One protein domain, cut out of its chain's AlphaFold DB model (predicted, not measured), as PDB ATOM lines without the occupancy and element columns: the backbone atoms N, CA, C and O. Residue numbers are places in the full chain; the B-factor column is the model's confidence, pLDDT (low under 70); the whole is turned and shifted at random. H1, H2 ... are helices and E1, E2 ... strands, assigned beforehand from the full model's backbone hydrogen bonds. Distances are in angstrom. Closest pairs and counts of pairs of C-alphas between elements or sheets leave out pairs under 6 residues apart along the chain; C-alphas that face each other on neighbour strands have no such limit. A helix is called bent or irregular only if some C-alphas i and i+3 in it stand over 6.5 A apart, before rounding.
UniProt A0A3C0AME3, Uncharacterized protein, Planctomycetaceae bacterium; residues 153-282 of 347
ATOM      1  N   GLU A 153      29.390  17.200 -33.614       78.50
ATOM      2  CA  GLU A 153      28.807  17.427 -32.287       78.50
ATOM      3  C   GLU A 153      29.208  16.312 -31.310       78.50
ATOM      4  O   GLU A 153      29.557  16.573 -30.155       78.50
ATOM      5  N   ILE A 154      29.265  15.074 -31.798       78.69
ATOM      6  CA  ILE A 154      29.683  13.903 -31.024       78.69
ATOM      7  C   ILE A 154      31.185  13.935 -30.753       78.69
ATOM      8  O   ILE A 154      31.604  13.683 -29.622       78.69
ATOM      9  N   ASP A 155      32.006  14.312 -31.739       80.44
ATOM     10  CA  ASP A 155      33.450  14.489 -31.536       80.44
ATOM     11  C   ASP A 155      33.740  15.560 -30.472       80.44
ATOM     12  O   ASP A 155      34.624  15.390 -29.621       80.44
ATOM     13  N   GLN A 156      32.945  16.638 -30.446       84.81
ATOM     14  CA  GLN A 156      33.038  17.648 -29.397       84.81
ATOM     15  C   GLN A 156      32.689  17.065 -28.018       84.81
ATOM     16  O   GLN A 156      33.485  17.226 -27.087       84.81
ATOM     17  N   GLN A 157      31.564  16.356 -27.885       81.00
ATOM     18  CA  GLN A 157      31.149  15.735 -26.617       81.00
ATOM     19  C   GLN A 157      32.179  14.710 -26.113       81.00
ATOM     20  O   GLN A 157      32.568  14.731 -24.941       81.00
ATOM     21  N   ILE A 158      32.701  13.858 -27.002       84.19
ATOM     22  CA  ILE A 158      33.764  12.892 -26.685       84.19
ATOM     23  C   ILE A 158      35.028  13.627 -26.235       84.19
ATOM     24  O   ILE A 158      35.645  13.265 -25.230       84.19
ATOM     25  N   THR A 159      35.420  14.682 -26.949       85.31
ATOM     26  CA  THR A 159      36.603  15.478 -26.613       85.31
ATOM     27  C   THR A 159      36.469  16.145 -25.245       85.31
ATOM     28  O   THR A 159      37.432  16.161 -24.471       85.31
ATOM     29  N   GLU A 160      35.302  16.700 -24.926       85.56
ATOM     30  CA  GLU A 160      35.008  17.290 -23.618       85.56
ATOM     31  C   GLU A 160      35.067  16.236 -22.508       85.56
ATOM     32  O   GLU A 160      35.765  16.439 -21.508       85.56
ATOM     33  N   GLN A 161      34.462  15.068 -22.727       85.31
ATOM     34  CA  GLN A 161      34.491  13.975 -21.759       85.31
ATOM     35  C   GLN A 161      35.908  13.427 -21.535       85.31
ATOM     36  O   GLN A 161      36.320  13.230 -20.391       85.31
ATOM     37  N   LEU A 162      36.707  13.258 -22.593       85.69
ATOM     38  CA  LEU A 162      38.110  12.834 -22.489       85.69
ATOM     39  C   LEU A 162      38.977  13.868 -21.761       85.69
ATOM     40  O   LEU A 162      39.912  13.509 -21.036       85.69
ATOM     41  N   LYS A 163      38.702  15.165 -21.953       87.94
ATOM     42  CA  LYS A 163      39.371  16.236 -21.197       87.94
ATOM     43  C   LYS A 163      39.016  16.150 -19.717       87.94
ATOM     44  O   LYS A 163      39.930  16.218 -18.895       87.94
ATOM     45  N   LEU A 164      37.738  15.966 -19.384       88.12
ATOM     46  CA  LEU A 164      37.281  15.788 -18.002       88.12
ATOM     47  C   LEU A 164      37.923  14.558 -17.360       88.12
ATOM     48  O   LEU A 164      38.499  14.662 -16.277       88.12
ATOM     49  N   GLU A 165      37.921  13.420 -18.049       88.12
ATOM     50  CA  GLU A 165      38.512  12.178 -17.552       88.12
ATOM     51  C   GLU A 165      40.005  12.338 -17.232       88.12
ATOM     52  O   GLU A 165      40.459  11.944 -16.156       88.12
ATOM     53  N   LYS A 166      40.764  13.006 -18.112       90.19
ATOM     54  CA  LYS A 166      42.186  13.313 -17.876       90.19
ATOM     55  C   LYS A 166      42.406  14.376 -16.798       90.19
ATOM     56  O   LYS A 166      43.462  14.380 -16.162       90.19
ATOM     57  N   ALA A 167      41.450  15.279 -16.591       90.06
ATOM     58  CA  ALA A 167      41.539  16.330 -15.582       90.06
ATOM     59  C   ALA A 167      41.299  15.803 -14.158       90.06
ATOM     60  O   ALA A 167      41.969  16.264 -13.234       90.06
ATOM     61  N   ARG A 168      40.415  14.812 -13.974       91.75
ATOM     62  CA  ARG A 168      40.090  14.208 -12.663       91.75
ATOM     63  C   ARG A 168      41.320  13.830 -11.819       91.75
ATOM     64  O   ARG A 168      41.429  14.337 -10.702       91.75
ATOM     65  N   PRO A 169      42.294  13.033 -12.310       92.75
ATOM     66  CA  PRO A 169      43.468  12.679 -11.509       92.75
ATOM     67  C   PRO A 169      44.377  13.882 -11.205       92.75
ATOM     68  O   PRO A 169      45.033  13.913 -10.163       92.75
ATOM     69  N   LEU A 170      44.422  14.893 -12.082       91.88
ATOM     70  CA  LEU A 170      45.183  16.123 -11.834       91.88
ATOM     71  C   LEU A 170      44.528  16.966 -10.734       91.88
ATOM     72  O   LEU A 170      45.231  17.482  -9.864       91.88
ATOM     73  N   ALA A 171      43.198  17.071 -10.757       92.25
ATOM     74  CA  ALA A 171      42.419  17.770  -9.743       92.25
ATOM     75  C   ALA A 171      42.552  17.091  -8.375       92.25
ATOM     76  O   ALA A 171      42.885  17.764  -7.403       92.25
ATOM     77  N   GLN A 172      42.418  15.762  -8.311       91.62
ATOM     78  CA  GLN A 172      42.628  14.996  -7.076       91.62
ATOM     79  C   GLN A 172      44.042  15.173  -6.525       91.62
ATOM     80  O   GLN A 172      44.214  15.479  -5.349       91.62
ATOM     81  N   LYS A 173      45.073  15.067  -7.377       93.38
ATOM     82  CA  LYS A 173      46.460  15.294  -6.949       93.38
ATOM     83  C   LYS A 173      46.648  16.693  -6.363       93.38
ATOM     84  O   LYS A 173      47.329  16.848  -5.352       93.38
ATOM     85  N   ARG A 174      46.045  17.709  -6.984       92.38
ATOM     86  CA  ARG A 174      46.090  19.078  -6.468       92.38
ATOM     87  C   ARG A 174      45.326  19.215  -5.150       92.38
ATOM     88  O   ARG A 174      45.819  19.880  -4.245       92.38
ATOM     89  N   GLY A 175      44.175  18.559  -5.017       92.19
ATOM     90  CA  GLY A 175      43.433  18.470  -3.762       92.19
ATOM     91  C   GLY A 175      44.279  17.866  -2.639       92.19
ATOM     92  O   GLY A 175      44.349  18.437  -1.557       92.19
ATOM     93  N   GLU A 176      45.015  16.790  -2.915       93.12
ATOM     94  CA  GLU A 176      45.926  16.147  -1.954       93.12
ATOM     95  C   GLU A 176      47.110  17.039  -1.544       93.12
ATOM     96  O   GLU A 176      47.558  17.028  -0.394       93.12
ATOM     97  N   GLU A 177      47.630  17.852  -2.466       91.12
ATOM     98  CA  GLU A 177      48.631  18.873  -2.137       91.12
ATOM     99  C   GLU A 177      48.057  19.940  -1.198       91.12
ATOM    100  O   GLU A 177      48.715  20.324  -0.229       91.12
ATOM    101  N   LEU A 178      46.826  20.395  -1.456       91.00
ATOM    102  CA  LEU A 178      46.130  21.366  -0.611       91.00
ATOM    103  C   LEU A 178      45.783  20.776   0.759       91.00
ATOM    104  O   LEU A 178      46.012  21.443   1.766       91.00
ATOM    105  N   LYS A 179      45.326  19.519   0.820       92.06
ATOM    106  CA  LYS A 179      45.072  18.789   2.070       92.06
ATOM    107  C   LYS A 179      46.281  18.883   2.993       92.06
ATOM    108  O   LYS A 179      46.144  19.375   4.108       92.06
ATOM    109  N   LYS A 180      47.481  18.568   2.490       89.56
ATOM    110  CA  LYS A 180      48.739  18.650   3.258       89.56
ATOM    111  C   LYS A 180      49.070  20.053   3.773       89.56
ATOM    112  O   LYS A 180      49.683  20.169   4.831       89.56
ATOM    113  N   LEU A 181      48.698  21.108   3.046       86.88
ATOM    114  CA  LEU A 181      48.888  22.494   3.495       86.88
ATOM    115  C   LEU A 181      47.909  22.870   4.616       86.88
ATOM    116  O   LEU A 181      48.256  23.655   5.497       86.88
ATOM    117  N   ILE A 182      46.703  22.298   4.590       88.31
ATOM    118  CA  ILE A 182      45.606  22.612   5.513       88.31
ATOM    119  C   ILE A 182      45.645  21.742   6.783       88.31
ATOM    120  O   ILE A 182      45.060  22.145   7.788       88.31
ATOM    121  N   SER A 183      46.344  20.596   6.778       77.75
ATOM    122  CA  SER A 183      46.436  19.606   7.878       77.75
ATOM    123  C   SER A 183      47.105  20.090   9.189       77.75
ATOM    124  O   SER A 183      47.814  19.331   9.843       77.75
ATOM    125  N   GLY A 184      46.892  21.334   9.616       74.62
ATOM    126  CA  GLY A 184      47.304  21.850  10.921       74.62
ATOM    127  C   GLY A 184      46.206  22.654  11.620       74.62
ATOM    128  O   GLY A 184      45.095  22.825  11.111       74.62
ATOM    129  N   ASP A 185      46.552  23.217  12.776       71.38
ATOM    130  CA  ASP A 185      45.631  23.980  13.639       71.38
ATOM    131  C   ASP A 185      45.264  25.371  13.095       71.38
ATOM    132  O   ASP A 185      44.555  26.139  13.743       71.38
ATOM    133  N   LYS A 186      45.750  25.730  11.905       75.88
ATOM    134  CA  LYS A 186      45.409  27.002  11.264       75.88
ATOM    135  C   LYS A 186      44.006  26.941  10.657       75.88
ATOM    136  O   LYS A 186      43.533  25.886  10.219       75.88
ATOM    137  N   GLU A 187      43.355  28.100  10.598       82.31
ATOM    138  CA  GLU A 187      42.149  28.266   9.791       82.31
ATOM    139  C   GLU A 187      42.463  27.969   8.320       82.31
ATOM    140  O   GLU A 187      43.530  28.324   7.811       82.31
ATOM    141  N   MET A 188      41.534  27.292   7.642       85.44
ATOM    142  CA  MET A 188      41.731  26.829   6.268       85.44
ATOM    143  C   MET A 188      42.005  27.994   5.312       85.44
ATOM    144  O   MET A 188      42.902  27.885   4.484       85.44
ATOM    145  N   SER A 189      41.308  29.120   5.491       86.19
ATOM    146  CA  SER A 189      41.498  30.371   4.745       86.19
ATOM    147  C   SER A 189      42.946  30.873   4.802       86.19
ATOM    148  O   SER A 189      43.536  31.183   3.771       86.19
ATOM    149  N   ALA A 190      43.550  30.879   5.993       84.69
ATOM    150  CA  ALA A 190      44.936  31.294   6.193       84.69
ATOM    151  C   ALA A 190      45.950  30.278   5.636       84.69
ATOM    152  O   ALA A 190      47.055  30.649   5.247       84.69
ATOM    153  N   ALA A 191      45.604  28.987   5.602       84.81
ATOM    154  CA  ALA A 191      46.480  27.942   5.070       84.81
ATOM    155  C   ALA A 191      46.585  27.962   3.532       84.81
ATOM    156  O   ALA A 191      47.605  27.538   2.985       84.81
ATOM    157  N   ILE A 192      45.552  28.457   2.843       87.25
ATOM    158  CA  ILE A 192      45.496  28.518   1.374       87.25
ATOM    159  C   ILE A 192      45.801  29.907   0.802       87.25
ATOM    160  O   ILE A 192      45.711  30.092  -0.410       87.25
ATOM    161  N   GLU A 193      46.153  30.885   1.638       85.38
ATOM    162  CA  GLU A 193      46.444  32.247   1.187       85.38
ATOM    163  C   GLU A 193      47.556  32.246   0.119       85.38
ATOM    164  O   GLU A 193      48.621  31.640   0.285       85.38
ATOM    165  N   GLY A 194      47.287  32.881  -1.027       81.25
ATOM    166  CA  GLY A 194      48.195  32.904  -2.179       81.25
ATOM    167  C   GLY A 194      48.308  31.580  -2.953       81.25
ATOM    168  O   GLY A 194      49.143  31.472  -3.855       81.25
ATOM    169  N   GLN A 195      47.496  30.564  -2.631       88.81
ATOM    170  CA  GLN A 195      47.355  29.358  -3.447       88.81
ATOM    171  C   GLN A 195      46.322  29.570  -4.553       88.81
ATOM    172  O   GLN A 195      45.279  30.192  -4.361       88.81
ATOM    173  N   THR A 196      46.588  28.984  -5.716       88.44
ATOM    174  CA  THR A 196      45.676  29.017  -6.862       88.44
ATOM    175  C   THR A 196      45.090  27.640  -7.143       88.44
ATOM    176  O   THR A 196      45.666  26.614  -6.744       88.44
ATOM    177  N   ILE A 197      43.970  27.613  -7.877       84.62
ATOM    178  CA  ILE A 197      43.242  26.386  -8.245       84.62
ATOM    179  C   ILE A 197      44.182  25.363  -8.893       84.62
ATOM    180  O   ILE A 197      44.149  24.186  -8.556       84.62
ATOM    181  N   THR A 198      45.077  25.810  -9.777       82.19
ATOM    182  CA  THR A 198      46.007  24.931 -10.511       82.19
ATOM    183  C   THR A 198      47.421  24.889  -9.923       82.19
ATOM    184  O   THR A 198      48.284  24.201 -10.463       82.19
ATOM    185  N   GLY A 199      47.700  25.657  -8.864       78.50
ATOM    186  CA  GLY A 199      49.046  25.831  -8.302       78.50
ATOM    187  C   GLY A 199      49.983  26.722  -9.133       78.50
ATOM    188  O   GLY A 199      51.138  26.926  -8.758       78.50
ATOM    189  N   LYS A 200      49.515  27.279 -10.258       83.38
ATOM    190  CA  LYS A 200      50.267  28.243 -11.078       83.38
ATOM    191  C   LYS A 200      50.073  29.666 -10.552       83.38
ATOM    192  O   LYS A 200      48.949  30.048 -10.246       83.38
ATOM    193  N   LYS A 201      51.145  30.468 -10.512       73.56
ATOM    194  CA  LYS A 201      51.132  31.844  -9.966       73.56
ATOM    195  C   LYS A 201      50.181  32.814 -10.678       73.56
ATOM    196  O   LYS A 201      49.773  33.791 -10.076       73.56
ATOM    197  N   GLU A 202      49.846  32.547 -11.937       77.12
ATOM    198  CA  GLU A 202      48.922  33.360 -12.744       77.12
ATOM    199  C   GLU A 202      47.478  32.819 -12.720       77.12
ATOM    200  O   GLU A 202      46.630  33.271 -13.482       77.12
ATOM    201  N   GLY A 203      47.200  31.797 -11.903       76.12
ATOM    202  CA  GLY A 203      45.884  31.165 -11.822       76.12
ATOM    203  C   GLY A 203      44.921  31.877 -10.873       76.12
ATOM    204  O   GLY A 203      45.330  32.666 -10.027       76.12
ATOM    205  N   THR A 204      43.637  31.533 -10.973       85.12
ATOM    206  CA  THR A 204      42.595  31.974 -10.037       85.12
ATOM    207  C   THR A 204      42.935  31.552  -8.608       85.12
ATOM    208  O   THR A 204      43.257  30.381  -8.372       85.12
ATOM    209  N   GLU A 205      42.868  32.494  -7.670       87.12
ATOM    210  CA  GLU A 205      43.081  32.241  -6.242       87.12
ATOM    211  C   GLU A 205      41.973  31.358  -5.656       87.12
ATOM    212  O   GLU A 205      40.829  31.377  -6.112       87.12
ATOM    213  N   LEU A 206      42.331  30.552  -4.657       87.19
ATOM    214  CA  LEU A 206      41.377  29.715  -3.936       87.19
ATOM    215  C   LEU A 206      40.655  30.520  -2.853       87.19
ATOM    216  O   LEU A 206      41.265  31.299  -2.125       87.19
ATOM    217  N   SER A 207      39.360  30.258  -2.698       85.06
ATOM    218  CA  SER A 207      38.531  30.786  -1.615       85.06
ATOM    219  C   SER A 207      37.900  29.647  -0.818       85.06
ATOM    220  O   SER A 207      37.543  28.614  -1.383       85.06
ATOM    221  N   THR A 208      37.718  29.847   0.484       87.69
ATOM    222  CA  THR A 208      37.023  28.903   1.375       87.69
ATOM    223  C   THR A 208      35.636  29.400   1.731       87.69
ATOM    224  O   THR A 208      35.474  30.589   2.008       87.69
ATOM    225  N   THR A 209      34.675  28.481   1.836       89.44
ATOM    226  CA  THR A 209      33.307  28.797   2.254       89.44
ATOM    227  C   THR A 209      32.876  27.972   3.466       89.44
ATOM    228  O   THR A 209      32.928  26.746   3.461       89.44
ATOM    229  N   THR A 210      32.388  28.709   4.461       89.12
ATOM    230  CA  THR A 210      31.519  28.317   5.580       89.12
ATOM    231  C   THR A 210      30.259  27.518   5.222       89.12
ATOM    232  O   THR A 210      29.293  28.184   4.863       89.12
ATOM    233  N   THR A 211      30.176  26.182   5.283       88.00
ATOM    234  CA  THR A 211      28.856  25.521   5.138       88.00
ATOM    235  C   THR A 211      28.011  25.684   6.402       88.00
ATOM    236  O   THR A 211      28.538  25.762   7.512       88.00
ATOM    237  N   GLU A 212      26.687  25.682   6.253       87.88
ATOM    238  CA  GLU A 212      25.774  25.482   7.385       87.88
ATOM    239  C   GLU A 212      25.900  24.051   7.933       87.88
ATOM    240  O   GLU A 212      26.508  23.188   7.297       87.88
ATOM    241  N   SER A 213      25.331  23.780   9.111       87.81
ATOM    242  CA  SER A 213      25.225  22.409   9.618       87.81
ATOM    243  C   SER A 213      24.294  21.594   8.723       87.81
ATOM    244  O   SER A 213      23.174  22.017   8.447       87.81
ATOM    245  N   PHE A 214      24.726  20.401   8.325       88.81
ATOM    246  CA  PHE A 214      23.927  19.483   7.519       88.81
ATOM    247  C   PHE A 214      24.039  18.049   8.046       88.81
ATOM    248  O   PHE A 214      24.983  17.702   8.755       88.81
ATOM    249  N   SER A 215      23.050  17.227   7.707       88.44
ATOM    250  CA  SER A 215      23.042  15.769   7.876       88.44
ATOM    251  C   SER A 215      23.256  15.091   6.522       88.44
ATOM    252  O   SER A 215      23.074  15.728   5.487       88.44
ATOM    253  N   TRP A 216      23.600  13.800   6.501       87.75
ATOM    254  CA  TRP A 216      23.730  13.031   5.252       87.75
ATOM    255  C   TRP A 216      22.436  13.079   4.426       87.75
ATOM    256  O   TRP A 216      22.434  13.444   3.250       87.75
ATOM    257  N   MET A 217      21.320  12.782   5.088       83.75
ATOM    258  CA  MET A 217      19.983  12.777   4.506       83.75
ATOM    259  C   MET A 217      19.134  13.876   5.136       83.75
ATOM    260  O   MET A 217      19.285  14.183   6.325       83.75
ATOM    261  N   ARG A 218      18.199  14.424   4.364       78.69
ATOM    262  CA  ARG A 218      17.158  15.337   4.841       78.69
ATOM    263  C   ARG A 218      15.788  14.850   4.400       78.69
ATOM    264  O   ARG A 218      15.647  14.199   3.371       78.69
ATOM    265  N   THR A 219      14.766  15.210   5.156       71.56
ATOM    266  CA  THR A 219      13.379  15.108   4.706       71.56
ATOM    267  C   THR A 219      12.888  16.494   4.324       71.56
ATOM    268  O   THR A 219      13.223  17.489   4.972       71.56
ATOM    269  N   SER A 220      12.108  16.576   3.246       66.88
ATOM    270  CA  SER A 220      11.487  17.843   2.869       66.88
ATOM    271  C   SER A 220      10.573  18.330   3.993       66.88
ATOM    272  O   SER A 220       9.729  17.586   4.491       66.88
ATOM    273  N   THR A 221      10.742  19.592   4.383       64.56
ATOM    274  CA  THR A 221       9.861  20.279   5.336       64.56
ATOM    275  C   THR A 221       8.708  20.995   4.634       64.56
ATOM    276  O   THR A 221       7.922  21.678   5.291       64.56
ATOM    277  N   ALA A 222       8.615  20.896   3.302       60.84
ATOM    278  CA  ALA A 222       7.474  21.409   2.560       60.84
ATOM    279  C   ALA A 222       6.225  20.602   2.936       60.84
ATOM    280  O   ALA A 222       6.276  19.377   3.047       60.84
ATOM    281  N   ASN A 223       5.097  21.291   3.130       52.19
ATOM    282  CA  ASN A 223       3.833  20.632   3.437       52.19
ATOM    283  C   ASN A 223       3.489  19.657   2.307       52.19
ATOM    284  O   ASN A 223       3.207  20.077   1.185       52.19
ATOM    285  N   ALA A 224       3.510  18.359   2.608       60.06
ATOM    286  CA  ALA A 224       3.049  17.352   1.672       60.06
ATOM    287  C   ALA A 224       1.553  17.573   1.402       60.06
ATOM    288  O   ALA A 224       0.757  17.679   2.335       60.06
ATOM    289  N   SER A 225       1.158  17.616   0.127       60.28
ATOM    290  CA  SER A 225      -0.256  17.729  -0.265       60.28
ATOM    291  C   SER A 225      -1.094  16.544   0.231       60.28
ATOM    292  O   SER A 225      -2.305  16.670   0.388       60.28
ATOM    293  N   ASN A 226      -0.451  15.406   0.510       67.56
ATOM    294  CA  ASN A 226      -1.065  14.235   1.116       67.56
ATOM    295  C   ASN A 226      -0.504  14.007   2.539       67.56
ATOM    296  O   ASN A 226       0.667  13.659   2.677       67.56
ATOM    297  N   PRO A 227      -1.321  14.114   3.603       62.91
ATOM    298  CA  PRO A 227      -0.878  13.866   4.980       62.91
ATOM    299  C   PRO A 227      -0.508  12.397   5.259       62.91
ATOM    300  O   PRO A 227       0.071  12.102   6.301       62.91
ATOM    301  N   PHE A 228      -0.825  11.476   4.343       69.94
ATOM    302  CA  PHE A 228      -0.401  10.073   4.393       69.94
ATOM    303  C   PHE A 228       0.853   9.786   3.556       69.94
ATOM    304  O   PHE A 228       1.363   8.667   3.608       69.94
ATOM    305  N   SER A 229       1.361  10.751   2.776       64.50
ATOM    306  CA  SER A 229       2.647  10.590   2.095       64.50
ATOM    307  C   SER A 229       3.770  11.035   3.021       64.50
ATOM    308  O   SER A 229       3.891  12.218   3.338       64.50
ATOM    309  N   MET A 230       4.597  10.082   3.438       64.81
ATOM    310  CA  MET A 230       5.815  10.378   4.182       64.81
ATOM    311  C   MET A 230       6.810  11.091   3.254       64.81
ATOM    312  O   MET A 230       7.036  10.605   2.139       64.81
ATOM    313  N   PRO A 231       7.410  12.219   3.675       66.56
ATOM    314  CA  PRO A 231       8.477  12.842   2.909       66.56
ATOM    315  C   PRO A 231       9.624  11.838   2.786       66.56
ATOM    316  O   PRO A 231      10.128  11.322   3.786       66.56
ATOM    317  N   ARG A 232      10.001  11.518   1.547       71.38
ATOM    318  CA  ARG A 232      11.110  10.602   1.292       71.38
ATOM    319  C   ARG A 232      12.411  11.272   1.738       71.38
ATOM    320  O   ARG A 232      12.605  12.445   1.413       71.38
ATOM    321  N   PRO A 233      13.282  10.564   2.474       75.62
ATOM    322  CA  PRO A 233      14.637  11.031   2.700       75.62
ATOM    323  C   PRO A 233      15.346  11.216   1.358       75.62
ATOM    324  O   PRO A 233      15.295  10.344   0.493       75.62
ATOM    325  N   GLU A 234      16.009  12.348   1.198       78.25
ATOM    326  CA  GLU A 234      16.850  12.668   0.047       78.25
ATOM    327  C   GLU A 234      18.231  13.112   0.531       78.25
ATOM    328  O   GLU A 234      18.382  13.552   1.675       78.25
ATOM    329  N   LEU A 235      19.244  13.003  -0.335       83.56
ATOM    330  CA  LEU A 235      20.571  13.539  -0.039       83.56
ATOM    331  C   LEU A 235      20.470  15.039   0.251       83.56
ATOM    332  O   LEU A 235      19.792  15.789  -0.457       83.56
ATOM    333  N   SER A 236      21.156  15.487   1.298       84.56
ATOM    334  CA  SER A 236      21.157  16.902   1.654       84.56
ATOM    335  C   SER A 236      21.830  17.756   0.582       84.56
ATOM    336  O   SER A 236      22.972  17.509   0.200       84.56
ATOM    337  N   SER A 237      21.163  18.832   0.153       84.62
ATOM    338  CA  SER A 237      21.812  19.874  -0.648       84.62
ATOM    339  C   SER A 237      22.614  20.808   0.260       84.62
ATOM    340  O   SER A 237      22.041  21.427   1.159       84.62
ATOM    341  N   ILE A 238      23.910  20.965   0.003       88.25
ATOM    342  CA  ILE A 238      24.795  21.829   0.791       88.25
ATOM    343  C   ILE A 238      25.014  23.129   0.011       88.25
ATOM    344  O   ILE A 238      25.512  23.101  -1.111       88.25
ATOM    345  N   SER A 239      24.675  24.277   0.601       79.12
ATOM    346  CA  SER A 239      24.624  25.588  -0.077       79.12
ATOM    347  C   SER A 239      25.932  26.053  -0.744       79.12
ATOM    348  O   SER A 239      25.890  26.931  -1.601       79.12
ATOM    349  N   ALA A 240      27.079  25.453  -0.402       82.25
ATOM    350  CA  ALA A 240      28.390  25.753  -0.991       82.25
ATOM    351  C   ALA A 240      29.032  24.581  -1.761       82.25
ATOM    352  O   ALA A 240      30.131  24.736  -2.298       82.25
ATOM    353  N   VAL A 241      28.380  23.415  -1.813       86.94
ATOM    354  CA  VAL A 241      28.910  22.209  -2.467       86.94
ATOM    355  C   VAL A 241      27.931  21.779  -3.552       86.94
ATOM    356  O   VAL A 241      26.883  21.192  -3.284       86.94
ATOM    357  N   ALA A 242      28.278  22.091  -4.796       87.50
ATOM    358  CA  ALA A 242      27.496  21.711  -5.957       87.50
ATOM    359  C   ALA A 242      27.640  20.206  -6.211       87.50
ATOM    360  O   ALA A 242      28.750  19.684  -6.332       87.50
ATOM    361  N   GLY A 243      26.508  19.508  -6.301       84.94
ATOM    362  CA  GLY A 243      26.482  18.077  -6.603       84.94
ATOM    363  C   GLY A 243      27.119  17.203  -5.520       84.94
ATOM    364  O   GLY A 243      27.792  16.233  -5.856       84.94
ATOM    365  N   ALA A 244      26.948  17.535  -4.234       89.00
ATOM    366  CA  ALA A 244      27.366  16.667  -3.131       89.00
ATOM    367  C   ALA A 244      26.653  15.302  -3.226       89.00
ATOM    368  O   ALA A 244      25.473  15.179  -2.901       89.00
ATOM    369  N   GLY A 245      27.362  14.296  -3.739       88.12
ATOM    370  CA  GLY A 245      26.850  12.937  -3.914       88.12
ATOM    371  C   GLY A 245      27.089  12.050  -2.698       88.12
ATOM    372  O   GLY A 245      27.614  12.492  -1.678       88.12
ATOM    373  N   ASN A 246      26.766  10.765  -2.832       88.69
ATOM    374  CA  ASN A 246      26.968   9.802  -1.751       88.69
ATOM    375  C   ASN A 246      28.452   9.622  -1.386       88.69
ATOM    376  O   ASN A 246      28.772   9.655  -0.208       88.69
ATOM    377  N   GLU A 247      29.355   9.547  -2.378       88.31
ATOM    378  CA  GLU A 247      30.815   9.485  -2.144       88.31
ATOM    379  C   GLU A 247      31.309  10.698  -1.321       88.31
ATOM    380  O   GLU A 247      32.172  10.569  -0.457       88.31
ATOM    381  N   PHE A 248      30.732  11.887  -1.555       93.00
ATOM    382  CA  PHE A 248      31.034  13.091  -0.774       93.00
ATOM    383  C   PHE A 248      30.572  12.955   0.676       93.00
ATOM    384  O   PHE A 248      31.309  13.310   1.595       93.00
ATOM    385  N   MET A 249      29.348  12.465   0.880       92.31
ATOM    386  CA  MET A 249      28.792  12.288   2.218       92.31
ATOM    387  C   MET A 249      29.559  11.228   3.005       92.31
ATOM    388  O   MET A 249      29.903  11.488   4.150       92.31
ATOM    389  N   GLU A 250      29.893  10.098   2.387       91.50
ATOM    390  CA  GLU A 250      30.693   9.032   2.998       91.50
ATOM    391  C   GLU A 250      32.065   9.551   3.445       91.50
ATOM    392  O   GLU A 250      32.442   9.379   4.604       91.50
ATOM    393  N   GLU A 251      32.777  10.292   2.587       92.62
ATOM    394  CA  GLU A 251      34.060  10.882   2.978       92.62
ATOM    395  C   GLU A 251      33.895  11.822   4.184       92.62
ATOM    396  O   GLU A 251      34.631  11.728   5.165       92.62
ATOM    397  N   VAL A 252      32.902  12.716   4.154       92.25
ATOM    398  CA  VAL A 252      32.702  13.704   5.225       92.25
ATOM    399  C   VAL A 252      32.208  13.076   6.527       92.25
ATOM    400  O   VAL A 252      32.622  13.537   7.590       92.25
ATOM    401  N   PHE A 253      31.321  12.077   6.474       91.06
ATOM    402  CA  PHE A 253      30.655  11.505   7.647       91.06
ATOM    403  C   PHE A 253      31.339  10.265   8.214       91.06
ATOM    404  O   PHE A 253      31.335  10.144   9.442       91.06
ATOM    405  N   ASP A 254      31.987   9.438   7.401       90.44
ATOM    406  CA  ASP A 254      32.567   8.168   7.859       90.44
ATOM    407  C   ASP A 254      34.098   8.197   7.897       90.44
ATOM    408  O   ASP A 254      34.691   7.606   8.802       90.44
ATOM    409  N   ASN A 255      34.745   8.937   6.987       91.06
ATOM    410  CA  ASN A 255      36.208   8.902   6.852       91.06
ATOM    411  C   ASN A 255      36.955  10.054   7.546       91.06
ATOM    412  O   ASN A 255      38.163   9.934   7.739       91.06
ATOM    413  N   LEU A 256      36.284  11.158   7.907       91.56
ATOM    414  CA  LEU A 256      36.942  12.355   8.463       91.56
ATOM    415  C   LEU A 256      36.536  12.684   9.902       91.56
ATOM    416  O   LEU A 256      35.378  12.990  10.179       91.56
ATOM    417  N   ASP A 257      37.488  12.781  10.820       89.50
ATOM    418  CA  ASP A 257      37.218  13.242  12.186       89.50
ATOM    419  C   ASP A 257      37.141  14.778  12.319       89.50
ATOM    420  O   ASP A 257      37.471  15.544  11.413       89.50
ATOM    421  N   ASN A 258      36.703  15.268  13.488       88.44
ATOM    422  CA  ASN A 258      36.716  16.705  13.790       88.44
ATOM    423  C   ASN A 258      38.129  17.291  13.629       88.44
ATOM    424  O   ASN A 258      39.076  16.854  14.281       88.44
ATOM    425  N   GLY A 259      38.247  18.337  12.817       86.75
ATOM    426  CA  GLY A 259      39.501  19.002  12.473       86.75
ATOM    427  C   GLY A 259      40.242  18.369  11.294       86.75
ATOM    428  O   GLY A 259      41.184  18.987  10.788       86.75
ATOM    429  N   GLU A 260      39.822  17.189  10.834       90.62
ATOM    430  CA  GLU A 260      40.447  16.487   9.719       90.62
ATOM    431  C   GLU A 260      40.063  17.102   8.370       90.62
ATOM    432  O   GLU A 260      39.027  17.756   8.219       90.62
ATOM    433  N   VAL A 261      40.950  16.916   7.391       93.38
ATOM    434  CA  VAL A 261      40.819  17.438   6.034       93.38
ATOM    435  C   VAL A 261      40.758  16.278   5.044       93.38
ATOM    436  O   VAL A 261      41.665  15.445   5.018       93.38
ATOM    437  N   GLY A 262      39.737  16.259   4.194       93.00
ATOM    438  CA  GLY A 262      39.555  15.280   3.123       93.00
ATOM    439  C   GLY A 262      39.537  15.914   1.742       93.00
ATOM    440  O   GLY A 262      39.429  17.136   1.595       93.00
ATOM    441  N   VAL A 263      39.663  15.067   0.725       94.19
ATOM    442  CA  VAL A 263      39.603  15.450  -0.688       94.19
ATOM    443  C   VAL A 263      38.606  14.529  -1.357       94.19
ATOM    444  O   VAL A 263      38.771  13.315  -1.321       94.19
ATOM    445  N   VAL A 264      37.586  15.100  -1.984       94.50
ATOM    446  CA  VAL A 264      36.510  14.308  -2.572       94.50
ATOM    447  C   VAL A 264      35.942  14.984  -3.806       94.50
ATOM    448  O   VAL A 264      35.890  16.209  -3.904       94.50
ATOM    449  N   MET A 265      35.553  14.174  -4.784       92.38
ATOM    450  CA  MET A 265      34.884  14.655  -5.985       92.38
ATOM    451  C   MET A 265      33.382  14.781  -5.728       92.38
ATOM    452  O   MET A 265      32.812  14.074  -4.900       92.38
ATOM    453  N   ASN A 266      32.724  15.672  -6.455       91.31
ATOM    454  CA  ASN A 266      31.267  15.712  -6.495       91.31
ATOM    455  C   ASN A 266      30.689  14.533  -7.314       91.31
ATOM    456  O   ASN A 266      31.430  13.772  -7.939       91.31
ATOM    457  N   ALA A 267      29.363  14.383  -7.316       87.69
ATOM    458  CA  ALA A 267      28.665  13.214  -7.862       87.69
ATOM    459  C   ALA A 267      28.990  12.917  -9.341       87.69
ATOM    460  O   ALA A 267      29.182  11.762  -9.709       87.69
ATOM    461  N   ASP A 268      29.093  13.950 -10.180       86.69
ATOM    462  CA  ASP A 268      29.420  13.834 -11.612       86.69
ATOM    463  C   ASP A 268      30.939  13.870 -11.897       86.69
ATOM    464  O   ASP A 268      31.390  13.770 -13.046       86.69
ATOM    465  N   LYS A 269      31.756  13.973 -10.840       88.69
ATOM    466  CA  LYS A 269      33.223  14.027 -10.886       88.69
ATOM    467  C   LYS A 269      33.738  15.166 -11.772       88.69
ATOM    468  O   LYS A 269      34.760  15.001 -12.450       88.69
ATOM    469  N   THR A 270      33.046  16.305 -11.761       88.12
ATOM    470  CA  THR A 270      33.446  17.543 -12.453       88.12
ATOM    471  C   THR A 270      34.194  18.514 -11.539       88.12
ATOM    472  O   THR A 270      35.047  19.267 -12.014       88.12
ATOM    473  N   VAL A 271      33.952  18.461 -10.224       90.75
ATOM    474  CA  VAL A 271      34.564  19.344  -9.222       90.75
ATOM    475  C   VAL A 271      35.247  18.522  -8.132       90.75
ATOM    476  O   VAL A 271      34.672  17.581  -7.590       90.75
ATOM    477  N   CYS A 272      36.482  18.902  -7.789       92.94
ATOM    478  CA  CYS A 272      37.221  18.357  -6.652       92.94
ATOM    479  C   CYS A 272      37.116  19.318  -5.466       92.94
ATOM    480  O   CYS A 272      37.620  20.442  -5.529       92.94
ATOM    481  N   TYR A 273      36.507  18.865  -4.378       93.44
ATOM    482  CA  TYR A 273      36.402  19.594  -3.122       93.44
ATOM    483  C   TYR A 273      37.515  19.185  -2.157       93.44
ATOM    484  O   TYR A 273      37.889  18.016  -2.066       93.44
ATOM    485  N   VAL A 274      38.034  20.165  -1.416       93.50
ATOM    486  CA  VAL A 274      38.874  19.943  -0.235       93.50
ATOM    487  C   VAL A 274      38.072  20.429   0.958       93.50
ATOM    488  O   VAL A 274      37.680  21.594   1.002       93.50
ATOM    489  N   VAL A 275      37.790  19.534   1.894       93.44
ATOM    490  CA  VAL A 275      36.842  19.766   2.991       93.44
ATOM    491  C   VAL A 275      37.555  19.628   4.323       93.44
ATOM    492  O   VAL A 275      38.385  18.741   4.475       93.44
ATOM    493  N   LYS A 276      37.249  20.498   5.292       92.12
ATOM    494  CA  LYS A 276      37.725  20.391   6.678       92.12
ATOM    495  C   LYS A 276      36.521  20.284   7.603       92.12
ATOM    496  O   LYS A 276      35.700  21.202   7.631       92.12
ATOM    497  N   VAL A 277      36.421  19.201   8.368       91.44
ATOM    498  CA  VAL A 277      35.323  19.024   9.329       91.44
ATOM    499  C   VAL A 277      35.579  19.937  10.524       91.44
ATOM    500  O   VAL A 277      36.583  19.799  11.213       91.44
ATOM    501  N   ILE A 278      34.694  20.902  10.777       89.19
ATOM    502  CA  ILE A 278      34.851  21.837  11.905       89.19
ATOM    503  C   ILE A 278      34.429  21.157  13.208       89.19
ATOM    504  O   ILE A 278      35.166  21.148  14.193       89.19
ATOM    505  N   ASN A 279      33.226  20.595  13.213       87.69
ATOM    506  CA  ASN A 279      32.638  19.907  14.346       87.69
ATOM    507  C   ASN A 279      31.513  18.971  13.887       87.69
ATOM    508  O   ASN A 279      30.891  19.174  12.848       87.69
ATOM    509  N   ARG A 280      31.213  17.977  14.722       86.69
ATOM    510  CA  ARG A 280      30.102  17.037  14.549       86.69
ATOM    511  C   ARG A 280      29.081  17.218  15.659       86.69
ATOM    512  O   ARG A 280      29.444  17.507  16.799       86.69
ATOM    513  N   ILE A 281      27.806  17.034  15.333       82.25
ATOM    514  CA  ILE A 281      26.700  17.090  16.291       82.25
ATOM    515  C   ILE A 281      26.036  15.706  16.308       82.25
ATOM    516  O   ILE A 281      25.645  15.239  15.243       82.25
ATOM    517  N   PRO A 282      25.881  15.057  17.475       76.12
ATOM    518  CA  PRO A 282      26.303  15.506  18.802       76.12
ATOM    519  C   PRO A 282      27.817  15.353  19.037       76.12
ATOM    520  O   PRO A 282      28.390  14.291  18.830       76.12
TER     521      PRO A 282
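What this domain is: This is residues 153 to 282 of the 347 residues of an uncharacterized protein of Planctomycetaceae bacterium (UniProt A0A3C0AME3). A small strand hairpin, E3 and E4, lies between one arm of a long helix, H1b, and the short helix H3, which packs mainly on E3. The helix's other end, residues 153 to 163, sticks out, and a second hairpin, E1 and E2, lies away from this core, with a free tip at residues 224 to 229 in the long link between its two strands. The printed part has 130 residues, in the order H1 H2 E1 E2 H3 E3 E4, with two antiparallel two-stranded sheets; under half are in named elements, and the class is mixed, helices and strands. It is loose, radius of gyration of the C-alphas 17.7 A, and flat, spanning 57 by 49 by 22 A.

Where its parts are: E3, residues 261 to 265, is 13.7 A long; E4, residues 272 to 276, ends at (37.725, 20.391, 6.678). H1, residues 153 to 182, begins at (28.807, 17.427, -32.287); assigned as one helix by its hydrogen bonds, it is bent, with C-alphas 166 and 169 6.5 A apart. Its arms are H1a, residues 153 to 166, 20.1 A, and H1b, residues 169 to 182, 19.8 A. H3, residues 246 to 255, is 12.7 A; H2 is residues 188 to 191, E1 217 to 219, E2 233 to 235.

How they stand to each other: In the hairpin E3 and E4, N 262 and O 275 are 2.8 A apart, within hydrogen-bond range. The closest C-alphas of H1b and E3, Gly 175 and Val 263, are 5.8 A apart; those of H3 and E3, Phe 248 and Val 264, 5.9 A. H1b and H2 only just touch, only at the corner, C-alphas 182 and 191 being closest at 5.4 A. H1a and H1b stand at a steep tilt of 36 degrees, only just steep. In the hairpin E1 and E2, N 218 and O 234 are 2.8 A apart. Every O i to N i+4 pair is within hydrogen-bond range in H1a, H1b and H3; H2 is too short for one.

The domain as a whole: The farthest C-alphas, Lys 201 and Phe 228, are 57.8 A apart. The printed part has no cut; the links H2 to E1 and E1 to E2 are long. Residues 220 to 231 have pLDDT under 70.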